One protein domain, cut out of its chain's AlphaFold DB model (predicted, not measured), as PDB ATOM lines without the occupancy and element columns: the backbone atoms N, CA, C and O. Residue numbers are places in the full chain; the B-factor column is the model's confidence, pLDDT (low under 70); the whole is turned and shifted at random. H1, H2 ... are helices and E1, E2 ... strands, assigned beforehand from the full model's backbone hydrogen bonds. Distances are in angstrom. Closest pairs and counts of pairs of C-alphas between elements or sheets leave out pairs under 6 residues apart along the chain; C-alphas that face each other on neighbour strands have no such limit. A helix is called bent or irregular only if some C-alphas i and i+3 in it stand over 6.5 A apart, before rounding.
ATOM      1  N   SER A   3     151.839 258.130 222.212       95.81
ATOM      2  CA  SER A   3     150.771 257.669 223.096       95.81
ATOM      3  C   SER A   3     149.448 257.543 222.350       95.81
ATOM      4  O   SER A   3     149.083 258.415 221.567       95.81
ATOM      5  N   PHE A   4     148.662 256.518 222.677       95.81
ATOM      6  CA  PHE A   4     147.295 256.377 222.169       95.81
ATOM      7  C   PHE A   4     146.384 255.581 223.102       95.81
ATOM      8  O   PHE A   4     146.834 254.868 224.001       95.81
ATOM      9  N   VAL A   5     145.076 255.711 222.870       96.56
ATOM     10  CA  VAL A   5     144.031 254.933 223.543       96.56
ATOM     11  C   VAL A   5     143.615 253.797 222.607       96.56
ATOM     12  O   VAL A   5     142.914 254.053 221.627       96.56
ATOM     13  N   PRO A   6     144.030 252.545 222.866       96.38
ATOM     14  CA  PRO A   6     143.671 251.429 222.004       96.38
ATOM     15  C   PRO A   6     142.195 251.049 222.184       96.38
ATOM     16  O   PRO A   6     141.616 251.175 223.269       96.38
ATOM     17  N   THR A   7     141.580 250.522 221.129       96.00
ATOM     18  CA  THR A   7     140.203 250.015 221.149       96.00
ATOM     19  C   THR A   7     140.189 248.483 221.171       96.00
ATOM     20  O   THR A   7     141.183 247.828 220.874       96.00
ATOM     21  N   GLY A   8     139.085 247.879 221.627       96.56
ATOM     22  CA  GLY A   8     138.919 246.415 221.643       96.56
ATOM     23  C   GLY A   8     139.746 245.643 222.689       96.56
ATOM     24  O   GLY A   8     139.537 244.444 222.868       96.56
ATOM     25  N   VAL A   9     140.631 246.297 223.447       97.69
ATOM     26  CA  VAL A   9     141.580 245.644 224.372       97.69
ATOM     27  C   VAL A   9     141.400 246.086 225.831       97.69
ATOM     28  O   VAL A   9     140.510 246.871 226.158       97.69
ATOM     29  N   CYS A  10     142.174 245.503 226.755       96.62
ATOM     30  CA  CYS A  10     142.082 245.823 228.187       96.62
ATOM     31  C   CYS A  10     142.914 247.044 228.608       96.62
ATOM     32  O   CYS A  10     142.512 247.725 229.558       96.62
ATOM     33  N   ALA A  11     144.019 247.331 227.910       96.94
ATOM     34  CA  ALA A  11     144.778 248.563 228.085       96.94
ATOM     35  C   ALA A  11     143.900 249.785 227.776       96.94
ATOM     36  O   ALA A  11     143.029 249.748 226.907       96.94
ATOM     37  N   LYS A  12     144.104 250.861 228.531       96.75
ATOM     38  CA  LYS A  12     143.421 252.153 228.375       96.75
ATOM     39  C   LYS A  12     144.320 253.234 227.812       96.75
ATOM     40  O   LYS A  12     143.811 254.233 227.326       96.75
ATOM     41  N   GLN A  13     145.622 253.000 227.836       96.75
ATOM     42  CA  GLN A  13     146.609 253.823 227.171       96.75
ATOM     43  C   GLN A  13     147.842 252.964 226.910       96.75
ATOM     44  O   GLN A  13     148.168 252.093 227.722       96.75
ATOM     45  N   ILE A  14     148.494 253.196 225.777       97.19
ATOM     46  CA  ILE A  14     149.790 252.614 225.439       97.19
ATOM     47  C   ILE A  14     150.712 253.773 225.091       97.19
ATOM     48  O   ILE A  14     150.326 254.643 224.310       97.19
ATOM     49  N   MET A  15     151.891 253.791 225.700       96.88
ATOM     50  CA  MET A  15     152.927 254.805 225.512       96.88
ATOM     51  C   MET A  15     154.233 254.107 225.166       96.88
ATOM     52  O   MET A  15     154.474 253.007 225.658       96.88
ATOM     53  N   PHE A  16     155.035 254.709 224.302       97.25
ATOM     54  CA  PHE A  16     156.332 254.174 223.894       97.25
ATOM     55  C   PHE A  16     157.125 255.250 223.150       97.25
ATOM     56  O   PHE A  16     156.575 256.266 222.714       97.25
ATOM     57  N   ASP A  17     158.411 255.001 222.962       96.81
ATOM     58  CA  ASP A  17     159.300 255.798 222.133       96.81
ATOM     59  C   ASP A  17     159.909 254.954 221.014       96.81
ATOM     60  O   ASP A  17     160.059 253.740 221.140       96.81
ATOM     61  N   VAL A  18     160.241 255.611 219.901       96.44
ATOM     62  CA  VAL A  18     161.010 255.014 218.806       96.44
ATOM     63  C   VAL A  18     162.113 255.988 218.421       96.44
ATOM     64  O   VAL A  18     161.822 257.099 217.983       96.44
ATOM     65  N   THR A  19     163.366 255.571 218.580       95.44
ATOM     66  CA  THR A  19     164.556 256.352 218.205       95.44
ATOM     67  C   THR A  19     165.405 255.507 217.271       95.44
ATOM     68  O   THR A  19     165.693 254.360 217.589       95.44
ATOM     69  N   ASP A  20     165.750 256.035 216.094       95.94
ATOM     70  CA  ASP A  20     166.548 255.326 215.080       95.94
ATOM     71  C   ASP A  20     166.025 253.912 214.741       95.94
ATOM     72  O   ASP A  20     166.789 252.978 214.507       95.94
ATOM     73  N   GLY A  21     164.697 253.739 214.734       96.31
ATOM     74  CA  GLY A  21     164.044 252.455 214.452       96.31
ATOM     75  C   GLY A  21     164.064 251.452 215.612       96.31
ATOM     76  O   GLY A  21     163.676 250.301 215.421       96.31
ATOM     77  N   VAL A  22     164.483 251.871 216.807       98.06
ATOM     78  CA  VAL A  22     164.534 251.056 218.027       98.06
ATOM     79  C   VAL A  22     163.456 251.511 219.006       98.06
ATOM     80  O   VAL A  22     163.294 252.709 219.240       98.06
ATOM     81  N   ILE A  23     162.705 250.556 219.562       97.81
ATOM     82  CA  ILE A  23     161.639 250.828 220.531       97.81
ATOM     83  C   ILE A  23     162.179 250.948 221.962       97.81
ATOM     84  O   ILE A  23     163.033 250.167 222.391       97.81
ATOM     85  N   HIS A  24     161.625 251.903 222.704       97.88
ATOM     86  CA  HIS A  24     161.982 252.222 224.084       97.88
ATOM     87  C   HIS A  24     160.745 252.529 224.933       97.88
ATOM     88  O   HIS A  24     159.696 252.916 224.410       97.88
ATOM     89  N   ASP A  25     160.875 252.371 226.251       96.69
ATOM     90  CA  ASP A  25     159.945 252.888 227.266       96.69
ATOM     91  C   ASP A  25     158.474 252.491 227.044       96.69
ATOM     92  O   ASP A  25     157.541 253.255 227.311       96.69
ATOM     93  N   VAL A  26     158.242 251.260 226.578       97.88
ATOM     94  CA  VAL A  26     156.887 250.740 226.355       97.88
ATOM     95  C   VAL A  26     156.138 250.635 227.680       97.88
ATOM     96  O   VAL A  26     156.528 249.898 228.585       97.88
ATOM     97  N   GLN A  27     154.994 251.299 227.783       96.69
ATOM     98  CA  GLN A  27     154.160 251.326 228.977       96.69
ATOM     99  C   GLN A  27     152.694 251.106 228.620       96.69
ATOM    100  O   GLN A  27     152.157 251.684 227.676       96.69
ATOM    101  N   PHE A  28     152.026 250.285 229.427       96.94
ATOM    102  CA  PHE A  28     150.601 250.008 229.309       96.94
ATOM    103  C   PHE A  28     149.882 250.502 230.563       96.94
ATOM    104  O   PHE A  28     150.189 250.071 231.676       96.94
ATOM    105  N   VAL A  29     148.876 251.358 230.393       95.94
ATOM    106  CA  VAL A  29     147.949 251.722 231.470       95.94
ATOM    107  C   VAL A  29     146.799 250.722 231.465       95.94
ATOM    108  O   VAL A  29     146.040 250.659 230.496       95.94
ATOM    109  N   LYS A  30     146.622 249.990 232.575       95.75
ATOM    110  CA  LYS A  30     145.646 248.891 232.741       95.75
ATOM    111  C   LYS A  30     145.962 247.660 231.869       95.75
ATOM    112  O   LYS A  30     146.718 247.714 230.909       95.75
ATOM    113  N   GLY A  31     145.362 246.525 232.224       94.44
ATOM    114  CA  GLY A  31     145.545 245.229 231.567       94.44
ATOM    115  C   GLY A  31     146.115 244.191 232.530       94.44
ATOM    116  O   GLY A  31     145.977 244.359 233.739       94.44
ATOM    117  N   CYS A  32     146.709 243.110 232.015       96.44
ATOM    118  CA  CYS A  32     147.376 242.110 232.855       96.44
ATOM    119  C   CYS A  32     148.721 242.677 233.347       96.44
ATOM    120  O   CYS A  32     149.626 242.813 232.521       96.44
ATOM    121  N   PRO A  33     148.896 242.985 234.647       92.88
ATOM    122  CA  PRO A  33     150.091 243.692 235.111       92.88
ATOM    123  C   PRO A  33     151.384 242.912 234.849       92.88
ATOM    124  O   PRO A  33     152.365 243.480 234.379       92.88
ATOM    125  N   GLY A  34     151.372 241.595 235.093       96.88
ATOM    126  CA  GLY A  34     152.543 240.738 234.902       96.88
ATOM    127  C   GLY A  34     152.920 240.568 233.432       96.88
ATOM    128  O   GLY A  34     154.056 240.838 233.051       96.88
ATOM    129  N   SER A  35     151.963 240.164 232.592       96.19
ATOM    130  CA  SER A  35     152.229 239.907 231.170       96.19
ATOM    131  C   SER A  35     152.624 241.175 230.417       96.19
ATOM    132  O   SER A  35     153.569 241.141 229.639       96.19
ATOM    133  N   LEU A  36     151.941 242.299 230.660       97.00
ATOM    134  CA  LEU A  36     152.246 243.551 229.963       97.00
ATOM    135  C   LEU A  36     153.573 244.153 230.432       97.00
ATOM    136  O   LEU A  36     154.344 244.607 229.596       97.00
ATOM    137  N   SER A  37     153.900 244.068 231.728       96.50
ATOM    138  CA  SER A  37     155.223 244.480 232.217       96.50
ATOM    139  C   SER A  37     156.348 243.615 231.638       96.50
ATOM    140  O   SER A  37     157.409 244.137 231.299       96.50
ATOM    141  N   ALA A  38     156.129 242.304 231.497       97.94
ATOM    142  CA  ALA A  38     157.102 241.420 230.860       97.94
ATOM    143  C   ALA A  38     157.307 241.783 229.382       97.94
ATOM    144  O   ALA A  38     158.450 241.897 228.953       97.94
ATOM    145  N   ILE A  39     156.225 242.026 228.633       97.62
ATOM    146  CA  ILE A  39     156.296 242.481 227.237       97.62
ATOM    147  C   ILE A  39     157.094 243.784 227.145       97.62
ATOM    148  O   ILE A  39     158.062 243.822 226.398       97.62
ATOM    149  N   SER A  40     156.773 244.802 227.948       97.62
ATOM    150  CA  SER A  40     157.522 246.067 227.967       97.62
ATOM    151  C   SER A  40     159.035 245.860 228.096       97.62
ATOM    152  O   SER A  40     159.804 246.414 227.319       97.62
ATOM    153  N   LYS A  41     159.467 244.997 229.025       98.25
ATOM    154  CA  LYS A  41     160.892 244.690 229.232       98.25
ATOM    155  C   LYS A  41     161.517 243.901 228.084       98.25
ATOM    156  O   LYS A  41     162.699 244.065 227.813       98.25
ATOM    157  N   LEU A  42     160.756 243.008 227.453       98.25
ATOM    158  CA  LEU A  42     161.233 242.205 226.325       98.25
ATOM    159  C   LEU A  42     161.421 243.041 225.057       98.25
ATOM    160  O   LEU A  42     162.248 242.679 224.225       98.25
ATOM    161  N   LEU A  43     160.640 244.112 224.899       98.25
ATOM    162  CA  LEU A  43     160.707 244.995 223.738       98.25
ATOM    163  C   LEU A  43     161.811 246.047 223.849       98.25
ATOM    164  O   LEU A  43     162.286 246.509 222.820       98.25
ATOM    165  N   GLU A  44     162.238 246.398 225.060       98.38
ATOM    166  CA  GLU A  44     163.252 247.430 225.287       98.38
ATOM    167  C   GLU A  44     164.518 247.208 224.439       98.38
ATOM    168  O   GLU A  44     165.149 246.145 224.493       98.38
ATOM    169  N   GLY A  45     164.885 248.219 223.644       98.38
ATOM    170  CA  GLY A  45     166.075 248.192 222.793       98.38
ATOM    171  C   GLY A  45     165.965 247.284 221.565       98.38
ATOM    172  O   GLY A  45     166.993 246.954 220.967       98.38
ATOM    173  N   LYS A  46     164.760 246.842 221.180       98.50
ATOM    174  CA  LYS A  46     164.565 246.015 219.980       98.50
ATOM    175  C   LYS A  46     164.263 246.843 218.727       98.50
ATOM    176  O   LYS A  46     163.552 247.844 218.821       98.50
ATOM    177  N   PRO A  47     164.744 246.416 217.544       98.50
ATOM    178  CA  PRO A  47     164.322 247.000 216.276       98.50
ATOM    179  C   PRO A  47     162.814 246.844 216.080       98.50
ATOM    180  O   PRO A  47     162.260 245.770 216.317       98.50
ATOM    181  N   VAL A  48     162.148 247.897 215.613       98.19
ATOM    182  CA  VAL A  48     160.704 247.869 215.344       98.19
ATOM    183  C   VAL A  48     160.350 246.795 214.305       98.19
ATOM    184  O   VAL A  48     159.359 246.084 214.485       98.19
ATOM    185  N   ASP A  49     161.211 246.608 213.300       98.19
ATOM    186  CA  ASP A  49     161.074 245.577 212.259       98.19
ATOM    187  C   ASP A  49     161.029 244.149 212.820       98.19
ATOM    188  O   ASP A  49     160.333 243.291 212.275       98.19
ATOM    189  N   ASP A  50     161.723 243.891 213.931       98.31
ATOM    190  CA  ASP A  50     161.707 242.585 214.594       98.31
ATOM    191  C   ASP A  50     160.462 242.421 215.477       98.31
ATOM    192  O   ASP A  50     159.968 241.313 215.679       98.31
ATOM    193  N   VAL A  51     159.950 243.522 216.033       98.31
ATOM    194  CA  VAL A  51     158.854 243.518 217.011       98.31
ATOM    195  C   VAL A  51     157.492 243.334 216.351       98.31
ATOM    196  O   VAL A  51     156.697 242.514 216.820       98.31
ATOM    197  N   ILE A  52     157.209 244.072 215.274       98.62
ATOM    198  CA  ILE A  52     155.914 244.025 214.575       98.62
ATOM    199  C   ILE A  52     155.484 242.586 214.238       98.62
ATOM    200  O   ILE A  52     154.394 242.197 214.668       98.62
ATOM    201  N   PRO A  53     156.291 241.757 213.545       98.31
ATOM    202  CA  PRO A  53     155.865 240.414 213.149       98.31
ATOM    203  C   PRO A  53     155.658 239.454 214.330       98.31
ATOM    204  O   PRO A  53     154.952 238.461 214.179       98.31
ATOM    205  N   ILE A  54     156.246 239.729 215.499       97.75
ATOM    206  CA  ILE A  54     156.066 238.911 216.709       97.75
ATOM    207  C   ILE A  54     154.712 239.198 217.366       97.75
ATOM    208  O   ILE A  54     154.082 238.292 217.908       97.75
ATOM    209  N   LEU A  55     154.281 240.462 217.368       98.19
ATOM    210  CA  LEU A  55     153.113 240.906 218.130       98.19
ATOM    211  C   LEU A  55     151.830 240.976 217.289       98.19
ATOM    212  O   LEU A  55     150.743 240.694 217.810       98.19
ATOM    213  N   LYS A  56     151.947 241.358 216.014       98.19
ATOM    214  CA  LYS A  56     150.813 241.632 215.126       98.19
ATOM    215  C   LYS A  56     149.935 240.397 214.927       98.19
ATOM    216  O   LYS A  56     150.417 239.290 214.712       98.19
ATOM    217  N   GLY A  57     148.626 240.599 214.992       97.44
ATOM    218  CA  GLY A  57     147.609 239.564 214.847       97.44
ATOM    219  C   GLY A  57     147.458 238.647 216.060       97.44
ATOM    220  O   GLY A  57     146.710 237.676 215.975       97.44
ATOM    221  N   THR A  58     148.131 238.913 217.188       96.69
ATOM    222  CA  THR A  58     147.976 238.094 218.402       96.69
ATOM    223  C   THR A  58     146.595 238.340 219.029       96.69
ATOM    224  O   THR A  58     146.342 239.457 219.492       96.69
ATOM    225  N   PRO A  59     145.699 237.337 219.120       96.69
ATOM    226  CA  PRO A  59     144.385 237.506 219.738       96.69
ATOM    227  C   PRO A  59     144.450 237.401 221.272       96.69
ATOM    228  O   PRO A  59     145.443 236.963 221.853       96.69
ATOM    229  N   CYS A  60     143.368 237.779 221.961       96.38
ATOM    230  CA  CYS A  60     143.264 237.675 223.422       96.38
ATOM    231  C   CYS A  60     141.902 237.112 223.855       96.38
ATOM    232  O   CYS A  60     140.919 237.846 223.995       96.38
ATOM    233  N   GLY A  61     141.855 235.812 224.155       93.62
ATOM    234  CA  GLY A  61     140.617 235.125 224.526       93.62
ATOM    235  C   GLY A  61     139.636 235.103 223.354       93.62
ATOM    236  O   GLY A  61     139.972 234.603 222.290       93.62
ATOM    237  N   THR A  62     138.440 235.665 223.537       95.19
ATOM    238  CA  THR A  62     137.404 235.770 222.489       95.19
ATOM    239  C   THR A  62     137.537 237.021 221.613       95.19
ATOM    240  O   THR A  62     136.609 237.350 220.883       95.19
ATOM    241  N   LYS A  63     138.623 237.787 221.755       95.31
ATOM    242  CA  LYS A  63     138.875 239.003 220.974       95.31
ATOM    243  C   LYS A  63     139.852 238.687 219.856       95.31
ATOM    244  O   LYS A  63     140.917 238.137 220.134       95.31
ATOM    245  N   ASP A  64     139.558 239.177 218.660       96.25
ATOM    246  CA  ASP A  64     140.413 239.035 217.471       96.25
ATOM    247  C   ASP A  64     141.675 239.925 217.513       96.25
ATOM    248  O   ASP A  64     142.353 240.108 216.514       96.25
ATOM    249  N   THR A  65     141.973 240.525 218.669       98.06
ATOM    250  CA  THR A  65     143.068 241.476 218.886       98.06
ATOM    251  C   THR A  65     143.534 241.436 220.342       98.06
ATOM    252  O   THR A  65     142.850 240.900 221.225       98.06
ATOM    253  N   SER A  66     144.683 242.041 220.628       98.12
ATOM    254  CA  SER A  66     145.277 242.111 221.964       98.12
ATOM    255  C   SER A  66     146.054 243.413 222.195       98.12
ATOM    256  O   SER A  66     146.283 244.201 221.285       98.12
ATOM    257  N   CYS A  67     146.453 243.675 223.445       97.94
ATOM    258  CA  CYS A  67     147.282 244.844 223.760       97.94
ATOM    259  C   CYS A  67     148.607 244.883 222.971       97.94
ATOM    260  O   CYS A  67     148.907 245.950 222.440       97.94
ATOM    261  N   PRO A  68     149.390 243.784 222.869       97.88
ATOM    262  CA  PRO A  68     150.587 243.789 222.028       97.88
ATOM    263  C   PRO A  68     150.270 243.950 220.538       97.88
ATOM    264  O   PRO A  68     151.003 244.643 219.847       97.88
ATOM    265  N   ASP A  69     149.162 243.386 220.056       98.56
ATOM    266  CA  ASP A  69     148.725 243.565 218.667       98.56
ATOM    267  C   ASP A  69     148.444 245.044 218.338       98.56
ATOM    268  O   ASP A  69     148.970 245.577 217.366       98.56
ATOM    269  N   ARG A  70     147.743 245.770 219.222       98.38
ATOM    270  CA  ARG A  70     147.513 247.220 219.058       98.38
ATOM    271  C   ARG A  70     148.801 248.040 219.074       98.38
ATOM    272  O   ARG A  70     148.877 249.061 218.400       98.38
ATOM    273  N   LEU A  71     149.801 247.615 219.846       98.38
ATOM    274  CA  LEU A  71     151.127 248.231 219.803       98.38
ATOM    275  C   LEU A  71     151.804 247.980 218.446       98.38
ATOM    276  O   LEU A  71     152.383 248.905 217.889       98.38
ATOM    277  N   ALA A  72     151.697 246.768 217.895       98.56
ATOM    278  CA  ALA A  72     152.263 246.426 216.590       98.56
ATOM    279  C   ALA A  72     151.667 247.268 215.451       98.56
ATOM    280  O   ALA A  72     152.413 247.775 214.621       98.56
ATOM    281  N   GLU A  73     150.345 247.460 215.444       98.31
ATOM    282  CA  GLU A  73     149.662 248.343 214.486       98.31
ATOM    283  C   GLU A  73     150.191 249.785 214.571       98.31
ATOM    284  O   GLU A  73     150.521 250.383 213.551       98.31
ATOM    285  N   ALA A  74     150.338 250.335 215.784       98.00
ATOM    286  CA  ALA A  74     150.851 251.695 215.968       98.00
ATOM    287  C   ALA A  74     152.312 251.844 215.506       98.00
ATOM    288  O   ALA A  74     152.682 252.861 214.921       98.00
ATOM    289  N   LEU A  75     153.147 250.831 215.754       98.12
ATOM    290  CA  LEU A  75     154.533 250.795 215.285       98.12
ATOM    291  C   LEU A  75     154.621 250.737 213.756       98.12
ATOM    292  O   LEU A  75     155.420 251.462 213.164       98.12
ATOM    293  N   GLU A  76     153.789 249.912 213.122       98.06
ATOM    294  CA  GLU A  76     153.707 249.811 211.662       98.06
ATOM    295  C   GLU A  76     153.244 251.133 211.036       98.06
ATOM    296  O   GLU A  76     153.835 251.602 210.063       98.06
ATOM    297  N   ASP A  77     152.245 251.793 211.622       97.50
ATOM    298  CA  ASP A  77     151.803 253.107 211.155       97.50
ATOM    299  C   ASP A  77     152.920 254.156 211.250       97.50
ATOM    300  O   ASP A  77     153.091 254.954 210.325       97.50
ATOM    301  N   ILE A  78     153.718 254.145 212.323       95.56
ATOM    302  CA  ILE A  78     154.887 255.027 212.462       95.56
ATOM    303  C   ILE A  78     155.927 254.738 211.373       95.56
ATOM    304  O   ILE A  78     156.408 255.684 210.748       95.56
ATOM    305  N   GLN A  79     156.239 253.466 211.097       94.81
ATOM    306  CA  GLN A  79     157.150 253.090 210.004       94.81
ATOM    307  C   GLN A  79     156.652 253.566 208.636       94.81
ATOM    308  O   GLN A  79     157.444 253.996 207.800       94.81
ATOM    309  N   ASN A  80     155.335 253.557 208.435       95.88
ATOM    310  CA  ASN A  80     154.689 254.017 207.207       95.88
ATOM    311  C   ASN A  80     154.553 255.550 207.114       95.88
ATOM    312  O   ASN A  80     153.951 256.055 206.169       95.88
ATOM    313  N   GLY A  81     155.108 256.304 208.071       93.88
ATOM    314  CA  GLY A  81     155.092 257.769 208.076       93.88
ATOM    315  C   GLY A  81     153.830 258.394 208.678       93.88
ATOM    316  O   GLY A  81     153.668 259.612 208.626       93.88
TER     317      GLY A  81
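Overview. This is residues 3 to 81 of the 99 residues of the protein "TSCPD domain-containing protein" of Halodesulfovibrio sp. MK-HDV (UniProt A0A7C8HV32). A long two-stranded hairpin, E1 and E2, has helix H1 running alongside E2, while a helical hairpin of H2 and H3 packs side by side near the strands, with H3 closer to E1. The turn between the strands, at Asp 20, and the link from H2 to H3, at Thr 62, lie at opposite ends of the elongated outline, which spans 35 by 22 by 20 A. The printed part has 79 residues, with two named strands and three named helices in the order E1, E2, H1, H2, H3; the sheet order is E1 - E2, antiparallel, and the class is mixed, helices and strands. The whole is compact, with a radius of gyration of the C-alphas of 11.5 A.

Along the chain. The printed part begins at Ser 3, and residues 3 to 4 pair with residues 14 to 15 of E1, antiparallel. E1 is residues 13 to 19, 20.2 A long, from C-alpha 13 at (146.609, 253.823, 227.171). E2 is residues 22 to 29, 21.4 A long. H1 is residues 33 to 43, 15.6 A long. H2 is residues 48 to 55, 10.7 A long; it is neither bent nor irregular, but only just: C-alphas 50 and 53 are 6.4 A apart. H3 is residues 67 to 79, 18.8 A long, and ends with C-alpha 79 at (157.150, 253.090, 210.004).

Arrangement. E1 and E2 form a hairpin, antiparallel at 168 degrees between directions; N 15 and O 27 are 2.9 A apart and N 24 and O 17 are 2.9 A apart, both within hydrogen-bond range. Residues 22 to 23 of E2 also pair with residues 46 to 47, antiparallel. The closest C-alphas of E2 and H1 are those of Val 26 and Ser 40, 5.0 A apart. E1 and H1 are apart. The closest C-alphas of E1 and H3 are those of Ile 14 and Leu 71, 7.3 A apart. E2 and H3 are near each other, with 5 pairs of C-alphas within 10 A. H2 and H3 form a helical hairpin: they touch, closest at the C-alphas of Ile 52 and Ala 72, 4.8 A, with a shallow tilt of 30 degrees, opposite ways. H1 and H3 are close but not clearly touching, closest at the C-alphas of Ile 39 and Pro 68, 7.8 A. H1 and H2 are also close but not clearly touching, closest at the C-alphas of Leu 43 and Val 51, 7.1 A; their shallow tilt of 34 degrees is only just short of steep. In H1 and H3 every O i to N i+4 pair is within hydrogen-bond range; in H2 it is 2 of 4.

Size, cuts and confidence. The two C-alphas farthest apart are those of Asp 20 and Thr 62, 35.9 A. The printed part has no cut. The links E1 to E2, E2 to H1 and H1 to H2 are tight; H2 to H3, with 11 residues, is long. The mean pLDDT of the printed part is 97.1, and no printed residue is under 70.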